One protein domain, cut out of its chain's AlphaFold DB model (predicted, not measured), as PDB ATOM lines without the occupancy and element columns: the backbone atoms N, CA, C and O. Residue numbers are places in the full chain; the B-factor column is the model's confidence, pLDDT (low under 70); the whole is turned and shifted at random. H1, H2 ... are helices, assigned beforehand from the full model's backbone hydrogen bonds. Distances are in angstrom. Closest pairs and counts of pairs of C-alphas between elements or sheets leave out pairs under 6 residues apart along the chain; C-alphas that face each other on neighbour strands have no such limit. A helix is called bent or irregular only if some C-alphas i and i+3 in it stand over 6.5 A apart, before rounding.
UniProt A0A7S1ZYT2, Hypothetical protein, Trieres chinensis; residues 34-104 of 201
ATOM      1  N   TYR A  34      22.468  45.837  -4.618       91.25
ATOM      2  CA  TYR A  34      21.236  46.525  -5.014       91.25
ATOM      3  C   TYR A  34      20.961  46.459  -6.525       91.25
ATOM      4  O   TYR A  34      19.809  46.347  -6.941       91.25
ATOM      5  N   LEU A  35      21.991  46.531  -7.374       93.38
ATOM      6  CA  LEU A  35      21.805  46.458  -8.826       93.38
ATOM      7  C   LEU A  35      21.487  45.033  -9.292       93.38
ATOM      8  O   LEU A  35      20.678  44.878 -10.207       93.38
ATOM      9  N   HIS A  36      22.045  44.007  -8.642       93.25
ATOM     10  CA  HIS A  36      21.624  42.617  -8.844       93.25
ATOM     11  C   HIS A  36      20.172  42.400  -8.400       93.25
ATOM     12  O   HIS A  36      19.386  41.819  -9.149       93.25
ATOM     13  N   PHE A  37      19.787  42.951  -7.247       91.44
ATOM     14  CA  PHE A  37      18.401  42.948  -6.775       91.44
ATOM     15  C   PHE A  37      17.454  43.621  -7.774       91.44
ATOM     16  O   PHE A  37      16.441  43.041  -8.164       91.44
ATOM     17  N   CYS A  38      17.811  44.811  -8.267       91.56
ATOM     18  CA  CYS A  38      17.040  45.486  -9.304       91.56
ATOM     19  C   CYS A  38      16.932  44.632 -10.568       91.56
ATOM     20  O   CYS A  38      15.857  44.567 -11.146       91.56
ATOM     21  N   ALA A  39      18.001  43.969 -11.013       91.00
ATOM     22  CA  ALA A  39      17.949  43.123 -12.204       91.00
ATOM     23  C   ALA A  39      16.976  41.941 -12.038       91.00
ATOM     24  O   ALA A  39      16.221  41.654 -12.964       91.00
ATOM     25  N   ALA A  40      16.956  41.312 -10.859       90.50
ATOM     26  CA  ALA A  40      16.079  40.184 -10.553       90.50
ATOM     27  C   ALA A  40      14.607  40.597 -10.380       90.50
ATOM     28  O   ALA A  40      13.715  39.924 -10.884       90.50
ATOM     29  N   LYS A  41      14.348  41.720  -9.698       88.56
ATOM     30  CA  LYS A  41      12.991  42.171  -9.344       88.56
ATOM     31  C   LYS A  41      12.353  43.126 -10.347       88.56
ATOM     32  O   LYS A  41      11.140  43.296 -10.347       88.56
ATOM     33  N   ARG A  42      13.131  43.743 -11.238       88.12
ATOM     34  CA  ARG A  42      12.598  44.617 -12.291       88.12
ATOM     35  C   ARG A  42      11.554  43.960 -13.202       88.12
ATOM     36  O   ARG A  42      10.600  44.677 -13.486       88.12
ATOM     37  N   PRO A  43      11.676  42.701 -13.676       87.19
ATOM     38  CA  PRO A  43      10.609  42.086 -14.470       87.19
ATOM     39  C   PRO A  43       9.295  41.985 -13.680       87.19
ATOM     40  O   PRO A  43       8.270  42.444 -14.169       87.19
ATOM     41  N   GLU A  44       9.350  41.533 -12.428       86.81
ATOM     42  CA  GLU A  44       8.191  41.408 -11.527       86.81
ATOM     43  C   GLU A  44       7.528  42.767 -11.235       86.81
ATOM     44  O   GLU A  44       6.317  42.937 -11.355       86.81
ATOM     45  N   VAL A  45       8.327  43.793 -10.929       85.38
ATOM     46  CA  VAL A  45       7.811  45.145 -10.659       85.38
ATOM     47  C   VAL A  45       7.339  45.839 -11.944       85.38
ATOM     48  O   VAL A  45       6.466  46.701 -11.896       85.38
ATOM     49  N   SER A  46       7.865  45.466 -13.114       84.38
ATOM     50  CA  SER A  46       7.418  46.040 -14.392       84.38
ATOM     51  C   SER A  46       6.028  45.586 -14.829       84.38
ATOM     52  O   SER A  46       5.406  46.271 -15.636       84.38
ATOM     53  N   GLU A  47       5.522  44.477 -14.287       83.75
ATOM     54  CA  GLU A  47       4.143  44.032 -14.527       83.75
ATOM     55  C   GLU A  47       3.126  44.867 -13.740       83.75
ATOM     56  O   GLU A  47       1.987  45.037 -14.172       83.75
ATOM     57  N   THR A  48       3.541  45.424 -12.600       76.81
ATOM     58  CA  THR A  48       2.673  46.196 -11.698       76.81
ATOM     59  C   THR A  48       2.796  47.705 -11.903       76.81
ATOM     60  O   THR A  48       1.808  48.428 -11.777       76.81
ATOM     61  N   ALA A  49       3.986  48.197 -12.252       75.50
ATOM     62  CA  ALA A  49       4.260  49.611 -12.474       75.50
ATOM     63  C   ALA A  49       4.521  49.905 -13.960       75.50
ATOM     64  O   ALA A  49       5.448  49.373 -14.569       75.50
ATOM     65  N   GLY A  50       3.727  50.808 -14.541       76.31
ATOM     66  CA  GLY A  50       3.778  51.108 -15.975       76.31
ATOM     67  C   GLY A  50       4.973  51.967 -16.402       76.31
ATOM     68  O   GLY A  50       5.423  51.877 -17.546       76.31
ATOM     69  N   THR A  51       5.515  52.809 -15.512       89.00
ATOM     70  CA  THR A  51       6.635  53.699 -15.855       89.00
ATOM     71  C   THR A  51       7.946  53.290 -15.188       89.00
ATOM     72  O   THR A  51       7.991  52.891 -14.028       89.00
ATOM     73  N   LEU A  52       9.072  53.486 -15.891       86.38
ATOM     74  CA  LEU A  52      10.416  53.222 -15.347       86.38
ATOM     75  C   LEU A  52      10.678  53.954 -14.018       86.38
ATOM     76  O   LEU A  52      11.408  53.449 -13.164       86.38
ATOM     77  N   GLY A  53      10.099  55.145 -13.852       89.00
ATOM     78  CA  GLY A  53      10.222  55.941 -12.634       89.00
ATOM     79  C   GLY A  53       9.485  55.329 -11.444       89.00
ATOM     80  O   GLY A  53      10.025  55.338 -10.343       89.00
ATOM     81  N   GLU A  54       8.292  54.775 -11.658       89.12
ATOM     82  CA  GLU A  54       7.536  54.049 -10.628       89.12
ATOM     83  C   GLU A  54       8.216  52.724 -10.288       89.12
ATOM     84  O   GLU A  54       8.476  52.475  -9.115       89.12
ATOM     85  N   ILE A  55       8.651  51.962 -11.298       89.44
ATOM     86  CA  ILE A  55       9.419  50.721 -11.104       89.44
ATOM     87  C   ILE A  55      10.652  50.976 -10.227       89.44
ATOM     88  O   ILE A  55      10.929  50.237  -9.287       89.44
ATOM     89  N   SER A  56      11.392  52.052 -10.505       88.88
ATOM     90  CA  SER A  56      12.595  52.392  -9.735       88.88
ATOM     91  C   SER A  56      12.280  52.772  -8.284       88.88
ATOM     92  O   SER A  56      13.080  52.481  -7.396       88.88
ATOM     93  N   LYS A  57      11.139  53.426  -8.029       90.62
ATOM     94  CA  LYS A  57      10.699  53.782  -6.670       90.62
ATOM     95  C   LYS A  57      10.279  52.548  -5.880       90.62
ATOM     96  O   LYS A  57      10.698  52.412  -4.734       90.62
ATOM     97  N   GLU A  58       9.513  51.654  -6.496       90.31
ATOM     98  CA  GLU A  58       9.085  50.408  -5.857       90.31
ATOM     99  C   GLU A  58      10.282  49.500  -5.548       90.31
ATOM    100  O   GLU A  58      10.414  49.018  -4.427       90.31
ATOM    101  N   LEU A  59      11.243  49.359  -6.469       91.19
ATOM    102  CA  LEU A  59      12.483  48.615  -6.202       91.19
ATOM    103  C   LEU A  59      13.295  49.214  -5.044       91.19
ATOM    104  O   LEU A  59      13.811  48.476  -4.205       91.19
ATOM    105  N   ALA A  60      13.393  50.544  -4.967       91.31
ATOM    106  CA  ALA A  60      14.082  51.211  -3.866       91.31
ATOM    107  C   ALA A  60      13.370  50.983  -2.522       91.31
ATOM    108  O   ALA A  60      14.029  50.755  -1.506       91.31
ATOM    109  N   ARG A  61      12.031  51.012  -2.521       91.75
ATOM    110  CA  ARG A  61      11.211  50.707  -1.345       91.75
ATOM    111  C   ARG A  61      11.426  49.264  -0.888       91.75
ATOM    112  O   ARG A  61      11.768  49.064   0.273       91.75
ATOM    113  N   LEU A  62      11.302  48.288  -1.789       88.69
ATOM    114  CA  LEU A  62      11.498  46.868  -1.475       88.69
ATOM    115  C   LEU A  62      12.911  46.601  -0.945       88.69
ATOM    116  O   LEU A  62      13.089  45.888   0.039       88.69
ATOM    117  N   TRP A  63      13.934  47.227  -1.533       90.25
ATOM    118  CA  TRP A  63      15.295  47.107  -1.015       90.25
ATOM    119  C   TRP A  63      15.435  47.680   0.399       90.25
ATOM    120  O   TRP A  63      16.143  47.100   1.220       90.25
ATOM    121  N   LYS A  64      14.769  48.794   0.722       89.38
ATOM    122  CA  LYS A  64      14.766  49.348   2.084       89.38
ATOM    123  C   LYS A  64      14.035  48.430   3.068       89.38
ATOM    124  O   LYS A  64      14.539  48.197   4.156       89.38
ATOM    125  N   GLU A  65      12.916  47.848   2.657       87.19
ATOM    126  CA  GLU A  65      12.131  46.915   3.471       87.19
ATOM    127  C   GLU A  65      12.914  45.630   3.783       87.19
ATOM    128  O   GLU A  65      12.957  45.199   4.930       87.19
ATOM    129  N   THR A  66      13.667  45.090   2.814       82.44
ATOM    130  CA  THR A  66      14.609  43.975   3.069       82.44
ATOM    131  C   THR A  66      15.778  44.347   3.996       82.44
ATOM    132  O   THR A  66      16.441  43.455   4.509       82.44
ATOM    133  N   ALA A  67      16.060  45.643   4.210       79.56
ATOM    134  CA  ALA A  67      17.017  46.110   5.228       79.56
ATOM    135  C   ALA A  67      16.428  46.079   6.632       79.56
ATOM    136  O   ALA A  67      17.134  45.797   7.592       79.56
ATOM    137  N   GLU A  68      15.179  46.535   6.727       77.19
ATOM    138  CA  GLU A  68      14.477  46.779   7.983       77.19
ATOM    139  C   GLU A  68      13.839  45.485   8.517       77.19
ATOM    140  O   GLU A  68      13.599  45.380   9.716       77.19
ATOM    141  N   GLY A  69      13.597  44.502   7.643       72.44
ATOM    142  CA  GLY A  69      13.140  43.154   7.981       72.44
ATOM    143  C   GLY A  69      14.273  42.127   8.111       72.44
ATOM    144  O   GLY A  69      15.331  42.398   8.674       72.44
ATOM    145  N   ASP A  70      14.037  40.919   7.592       64.81
ATOM    146  CA  ASP A  70      15.004  39.818   7.606       64.81
ATOM    147  C   ASP A  70      16.158  40.100   6.628       64.81
ATOM    148  O   ASP A  70      16.054  39.877   5.416       64.81
ATOM    149  N   GLY A  71      17.273  40.612   7.158       68.94
ATOM    150  CA  GLY A  71      18.496  40.910   6.402       68.94
ATOM    151  C   GLY A  71      19.038  39.720   5.594       68.94
ATOM    152  O   GLY A  71      19.820  39.920   4.662       68.94
ATOM    153  N   SER A  72      18.558  38.502   5.867       74.94
ATOM    154  CA  SER A  72      18.813  37.287   5.086       74.94
ATOM    155  C   SER A  72      18.411  37.418   3.612       74.94
ATOM    156  O   SER A  72      19.053  36.831   2.743       74.94
ATOM    157  N   ALA A  73      17.408  38.243   3.282       78.94
ATOM    158  CA  ALA A  73      16.978  38.457   1.899       78.94
ATOM    159  C   ALA A  73      18.023  39.192   1.034       78.94
ATOM    160  O   ALA A  73      17.951  39.142  -0.196       78.94
ATOM    161  N   ARG A  74      18.999  39.871   1.656       84.25
ATOM    162  CA  ARG A  74      20.086  40.585   0.963       84.25
ATOM    163  C   ARG A  74      21.313  39.725   0.721       84.25
ATOM    164  O   ARG A  74      21.989  39.941  -0.282       84.25
ATOM    165  N   VAL A  75      21.545  38.737   1.583       87.56
ATOM    166  CA  VAL A  75      22.674  37.798   1.525       87.56
ATOM    167  C   VAL A  75      22.911  37.229   0.118       87.56
ATOM    168  O   VAL A  75      24.021  37.398  -0.382       87.56
ATOM    169  N   PRO A  76      21.911  36.677  -0.606       90.19
ATOM    170  CA  PRO A  76      22.160  36.146  -1.951       90.19
ATOM    171  C   PRO A  76      22.622  37.222  -2.948       90.19
ATOM    172  O   PRO A  76      23.394  36.944  -3.863       90.19
ATOM    173  N   TYR A  77      22.186  38.474  -2.786       90.75
ATOM    174  CA  TYR A  77      22.603  39.576  -3.656       90.75
ATOM    175  C   TYR A  77      23.976  40.136  -3.279       90.75
ATOM    176  O   TYR A  77      24.694  40.625  -4.152       90.75
ATOM    177  N   GLU A  78      24.349  40.070  -2.002       90.38
ATOM    178  CA  GLU A  78      25.691  40.402  -1.525       90.38
ATOM    179  C   GLU A  78      26.721  39.372  -1.999       90.38
ATOM    180  O   GLU A  78      27.781  39.764  -2.485       90.38
ATOM    181  N   GLU A  79      26.379  38.082  -1.978       92.00
ATOM    182  CA  GLU A  79      27.196  37.013  -2.565       92.00
ATOM    183  C   GLU A  79      27.361  37.190  -4.078       92.00
ATOM    184  O   GLU A  79      28.479  37.118  -4.591       92.00
ATOM    185  N   LEU A  80      26.274  37.505  -4.797       90.69
ATOM    186  CA  LEU A  80      26.341  37.827  -6.224       90.69
ATOM    187  C   LEU A  80      27.243  39.035  -6.489       90.69
ATOM    188  O   LEU A  80      28.071  38.982  -7.393       90.69
ATOM    189  N   ALA A  81      27.140  40.095  -5.685       92.19
ATOM    190  CA  ALA A  81      28.001  41.269  -5.816       92.19
ATOM    191  C   ALA A  81      29.475  40.953  -5.508       92.19
ATOM    192  O   ALA A  81      30.369  41.477  -6.173       92.19
ATOM    193  N   ALA A  82      29.745  40.083  -4.531       91.62
ATOM    194  CA  ALA A  82      31.093  39.618  -4.216       91.62
ATOM    195  C   ALA A  82      31.682  38.774  -5.359       91.62
ATOM    196  O   ALA A  82      32.829  38.986  -5.757       91.62
ATOM    197  N   ALA A  83      30.886  37.878  -5.948       92.25
ATOM    198  CA  ALA A  83      31.281  37.105  -7.121       92.25
ATOM    199  C   ALA A  83      31.524  38.004  -8.347       92.25
ATOM    200  O   ALA A  83      32.500  37.823  -9.075       92.25
ATOM    201  N   ASP A  84      30.674  39.010  -8.559       89.88
ATOM    202  CA  ASP A  84      30.783  39.980  -9.653       89.88
ATOM    203  C   ASP A  84      32.043  40.853  -9.512       89.88
ATOM    204  O   ASP A  84      32.756  41.113 -10.487       89.88
ATOM    205  N   LYS A  85      32.376  41.223  -8.271       88.25
ATOM    206  CA  LYS A  85      33.618  41.910  -7.906       88.25
ATOM    207  C   LYS A  85      34.855  41.062  -8.197       88.25
ATOM    208  O   LYS A  85      35.820  41.581  -8.755       88.25
ATOM    209  N   GLU A  86      34.821  39.774  -7.874       90.25
ATOM    210  CA  GLU A  86      35.919  38.848  -8.167       90.25
ATOM    211  C   GLU A  86      36.067  38.596  -9.677       90.25
ATOM    212  O   GLU A  86      37.184  38.617 -10.193       90.25
ATOM    213  N   ARG A  87      34.958  38.467 -10.423       92.00
ATOM    214  CA  ARG A  87      34.992  38.429 -11.896       92.00
ATOM    215  C   ARG A  87      35.702  39.665 -12.446       92.00
ATOM    216  O   ARG A  87      36.629  39.531 -13.235       92.00
ATOM    217  N   TYR A  88      35.297  40.857 -12.007       87.50
ATOM    218  CA  TYR A  88      35.924  42.103 -12.447       87.50
ATOM    219  C   TYR A  88      37.412  42.157 -12.093       87.50
ATOM    220  O   TYR A  88      38.212  42.591 -12.915       87.50
ATOM    221  N   ARG A  89      37.800  41.692 -10.899       86.25
ATOM    222  CA  ARG A  89      39.206  41.621 -10.490       86.25
ATOM    223  C   ARG A  89      40.030  40.781 -11.467       86.25
ATOM    224  O   ARG A  89      41.061  41.259 -11.930       86.25
ATOM    225  N   ARG A  90      39.548  39.586 -11.821       86.88
ATOM    226  CA  ARG A  90      40.210  38.690 -12.783       86.88
ATOM    227  C   ARG A  90      40.266  39.289 -14.185       86.88
ATOM    228  O   ARG A  90      41.323  39.300 -14.804       86.88
ATOM    229  N   GLU A  91      39.153  39.845 -14.662       86.88
ATOM    230  CA  GLU A  91      39.093  40.489 -15.978       86.88
ATOM    231  C   GLU A  91      40.049  41.693 -16.067       86.88
ATOM    232  O   GLU A  91      40.652  41.926 -17.114       86.88
ATOM    233  N   VAL A  92      40.200  42.474 -14.988       83.25
ATOM    234  CA  VAL A  92      41.140  43.611 -14.926       83.25
ATOM    235  C   VAL A  92      42.583  43.130 -14.908       83.25
ATOM    236  O   VAL A  92      43.406  43.693 -15.624       83.25
ATOM    237  N   GLU A  93      42.885  42.086 -14.142       83.12
ATOM    238  CA  GLU A  93      44.215  41.478 -14.102       83.12
ATOM    239  C   GLU A  93      44.640  40.956 -15.487       83.12
ATOM    240  O   GLU A  93      45.746  41.248 -15.945       83.12
ATOM    241  N   GLU A  94      43.726  40.295 -16.206       82.19
ATOM    242  CA  GLU A  94      43.935  39.795 -17.573       82.19
ATOM    243  C   GLU A  94      43.986  40.915 -18.637       82.19
ATOM    244  O   GLU A  94      44.600  40.775 -19.704       82.19
ATOM    245  N   ALA A  95      43.318  42.042 -18.390       76.56
ATOM    246  CA  ALA A  95      43.288  43.169 -19.317       76.56
ATOM    247  C   ALA A  95      44.498  44.106 -19.184       76.56
ATOM    248  O   ALA A  95      44.947  44.628 -20.205       76.56
ATOM    249  N   ASP A  96      45.003  44.316 -17.965       62.75
ATOM    250  CA  ASP A  96      46.018  45.334 -17.644       62.75
ATOM    251  C   ASP A  96      47.419  44.753 -17.359       62.75
ATOM    252  O   ASP A  96      48.371  45.504 -17.178       62.75
ATOM    253  N   GLY A  97      47.587  43.425 -17.335       57.41
ATOM    254  CA  GLY A  97      48.907  42.809 -17.141       57.41
ATOM    255  C   GLY A  97      49.479  42.984 -15.727       57.41
ATOM    256  O   GLY A  97      50.695  43.035 -15.562       57.41
ATOM    257  N   GLY A  98      48.616  43.058 -14.705       49.81
ATOM    258  CA  GLY A  98      49.031  42.921 -13.304       49.81
ATOM    259  C   GLY A  98      49.222  44.205 -12.488       49.81
ATOM    260  O   GLY A  98      49.903  44.151 -11.464       49.81
ATOM    261  N   THR A  99      48.612  45.348 -12.836       42.66
ATOM    262  CA  THR A  99      48.502  46.465 -11.875       42.66
ATOM    263  C   THR A  99      47.144  46.465 -11.174       42.66
ATOM    264  O   THR A  99      46.154  47.039 -11.623       42.66
ATOM    265  N   VAL A 100      47.079  45.793 -10.019       46.00
ATOM    266  CA  VAL A 100      45.930  45.895  -9.111       46.00
ATOM    267  C   VAL A 100      45.897  47.302  -8.513       46.00
ATOM    268  O   VAL A 100      46.499  47.595  -7.483       46.00
ATOM    269  N   ALA A 101      45.197  48.221  -9.175       43.91
ATOM    270  CA  ALA A 101      44.824  49.483  -8.559       43.91
ATOM    271  C   ALA A 101      43.857  49.181  -7.403       43.91
ATOM    272  O   ALA A 101      42.651  49.053  -7.606       43.91
ATOM    273  N   SER A 102      44.435  49.041  -6.206       42.38
ATOM    274  CA  SER A 102      43.764  49.009  -4.906       42.38
ATOM    275  C   SER A 102      42.523  49.911  -4.900       42.38
ATOM    276  O   SER A 102      42.564  51.078  -5.318       42.38
ATOM    277  N   GLU A 103      41.418  49.330  -4.427       50.28
ATOM    278  CA  GLU A 103      40.063  49.888  -4.373       50.28
ATOM    279  C   GLU A 103      39.962  51.297  -3.772       50.28
ATOM    280  O   GLU A 103      39.005  52.013  -4.068       50.28
ATOM    281  N   GLU A 104      40.949  51.753  -3.003       44.00
ATOM    282  CA  GLU A 104      40.912  53.068  -2.362       44.00
ATOM    283  C   GLU A 104      41.175  54.230  -3.344       44.00
ATOM    284  O   GLU A 104      40.630  55.326  -3.199       44.00
TER     285      GLU A 104
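What this domain is: This is residues 34 to 104 of the 201 residues of the protein "Hypothetical protein" of Trieres chinensis (UniProt A0A7S1ZYT2). Three helices make an open, V-like frame: H2 and the long H3 spread from the link between them, and H1 packs on H2 at a steep angle and reaches with its first residues, 34 to 37, to residues 77 to 81 of H3. H3 runs away from the H1 and H2 pair and makes much of the length, and the tail after it folds back. The printed part has 71 residues with three named helices, in the order H1, H2, H3, and no named strand; the class is all helix. It is loose, with a radius of gyration of the C-alphas of 16.0 A, and its C-alphas span 47 by 27 by 19 A.

Where its parts are: H1 is residues 34 to 48, 19.7 A from first to last C-alpha, and begins at C-alpha 34 (21.236, 46.525, -5.014). It is irregular, but only just: C-alphas 40 and 43 are 7.0 A apart. H2 is residues 52 to 68, 24.5 A long. H3, the longest helix, is residues 75 to 96, 31.1 A long, and ends at C-alpha 96 (46.018, 45.334, -17.644).

How they stand to each other: H1 and H2 touch, with the C-alphas of Val 45 and Ile 55 closest at 5.8 A. They run opposite ways at a steep tilt of 58 degrees. H1 touches H3 with residues 34 to 37 alone, and H3 touches H1 with residues 77 to 81 alone; the closest C-alphas, those of His 36 and Tyr 77, are 6.1 A apart. H1 and H3 run opposite ways at a steep tilt of 57 degrees. H2 and H3 are apart. Every O i to N i+4 pair is within hydrogen-bond range in H2 and H3; in H1 it is 8 of 11.

The domain as a whole: The two C-alphas farthest apart, those of Thr 48 and Gly 97, are 46.7 A apart. The printed part has no cut. The link from H1 to H2 is tight and that from H2 to H3 is short; residues 67 to 72, of which 67 and 68 belong to H2, stand free. The mean pLDDT of the printed part is 81.6, and residues 70 to 71 and 96 to 104 are under 70.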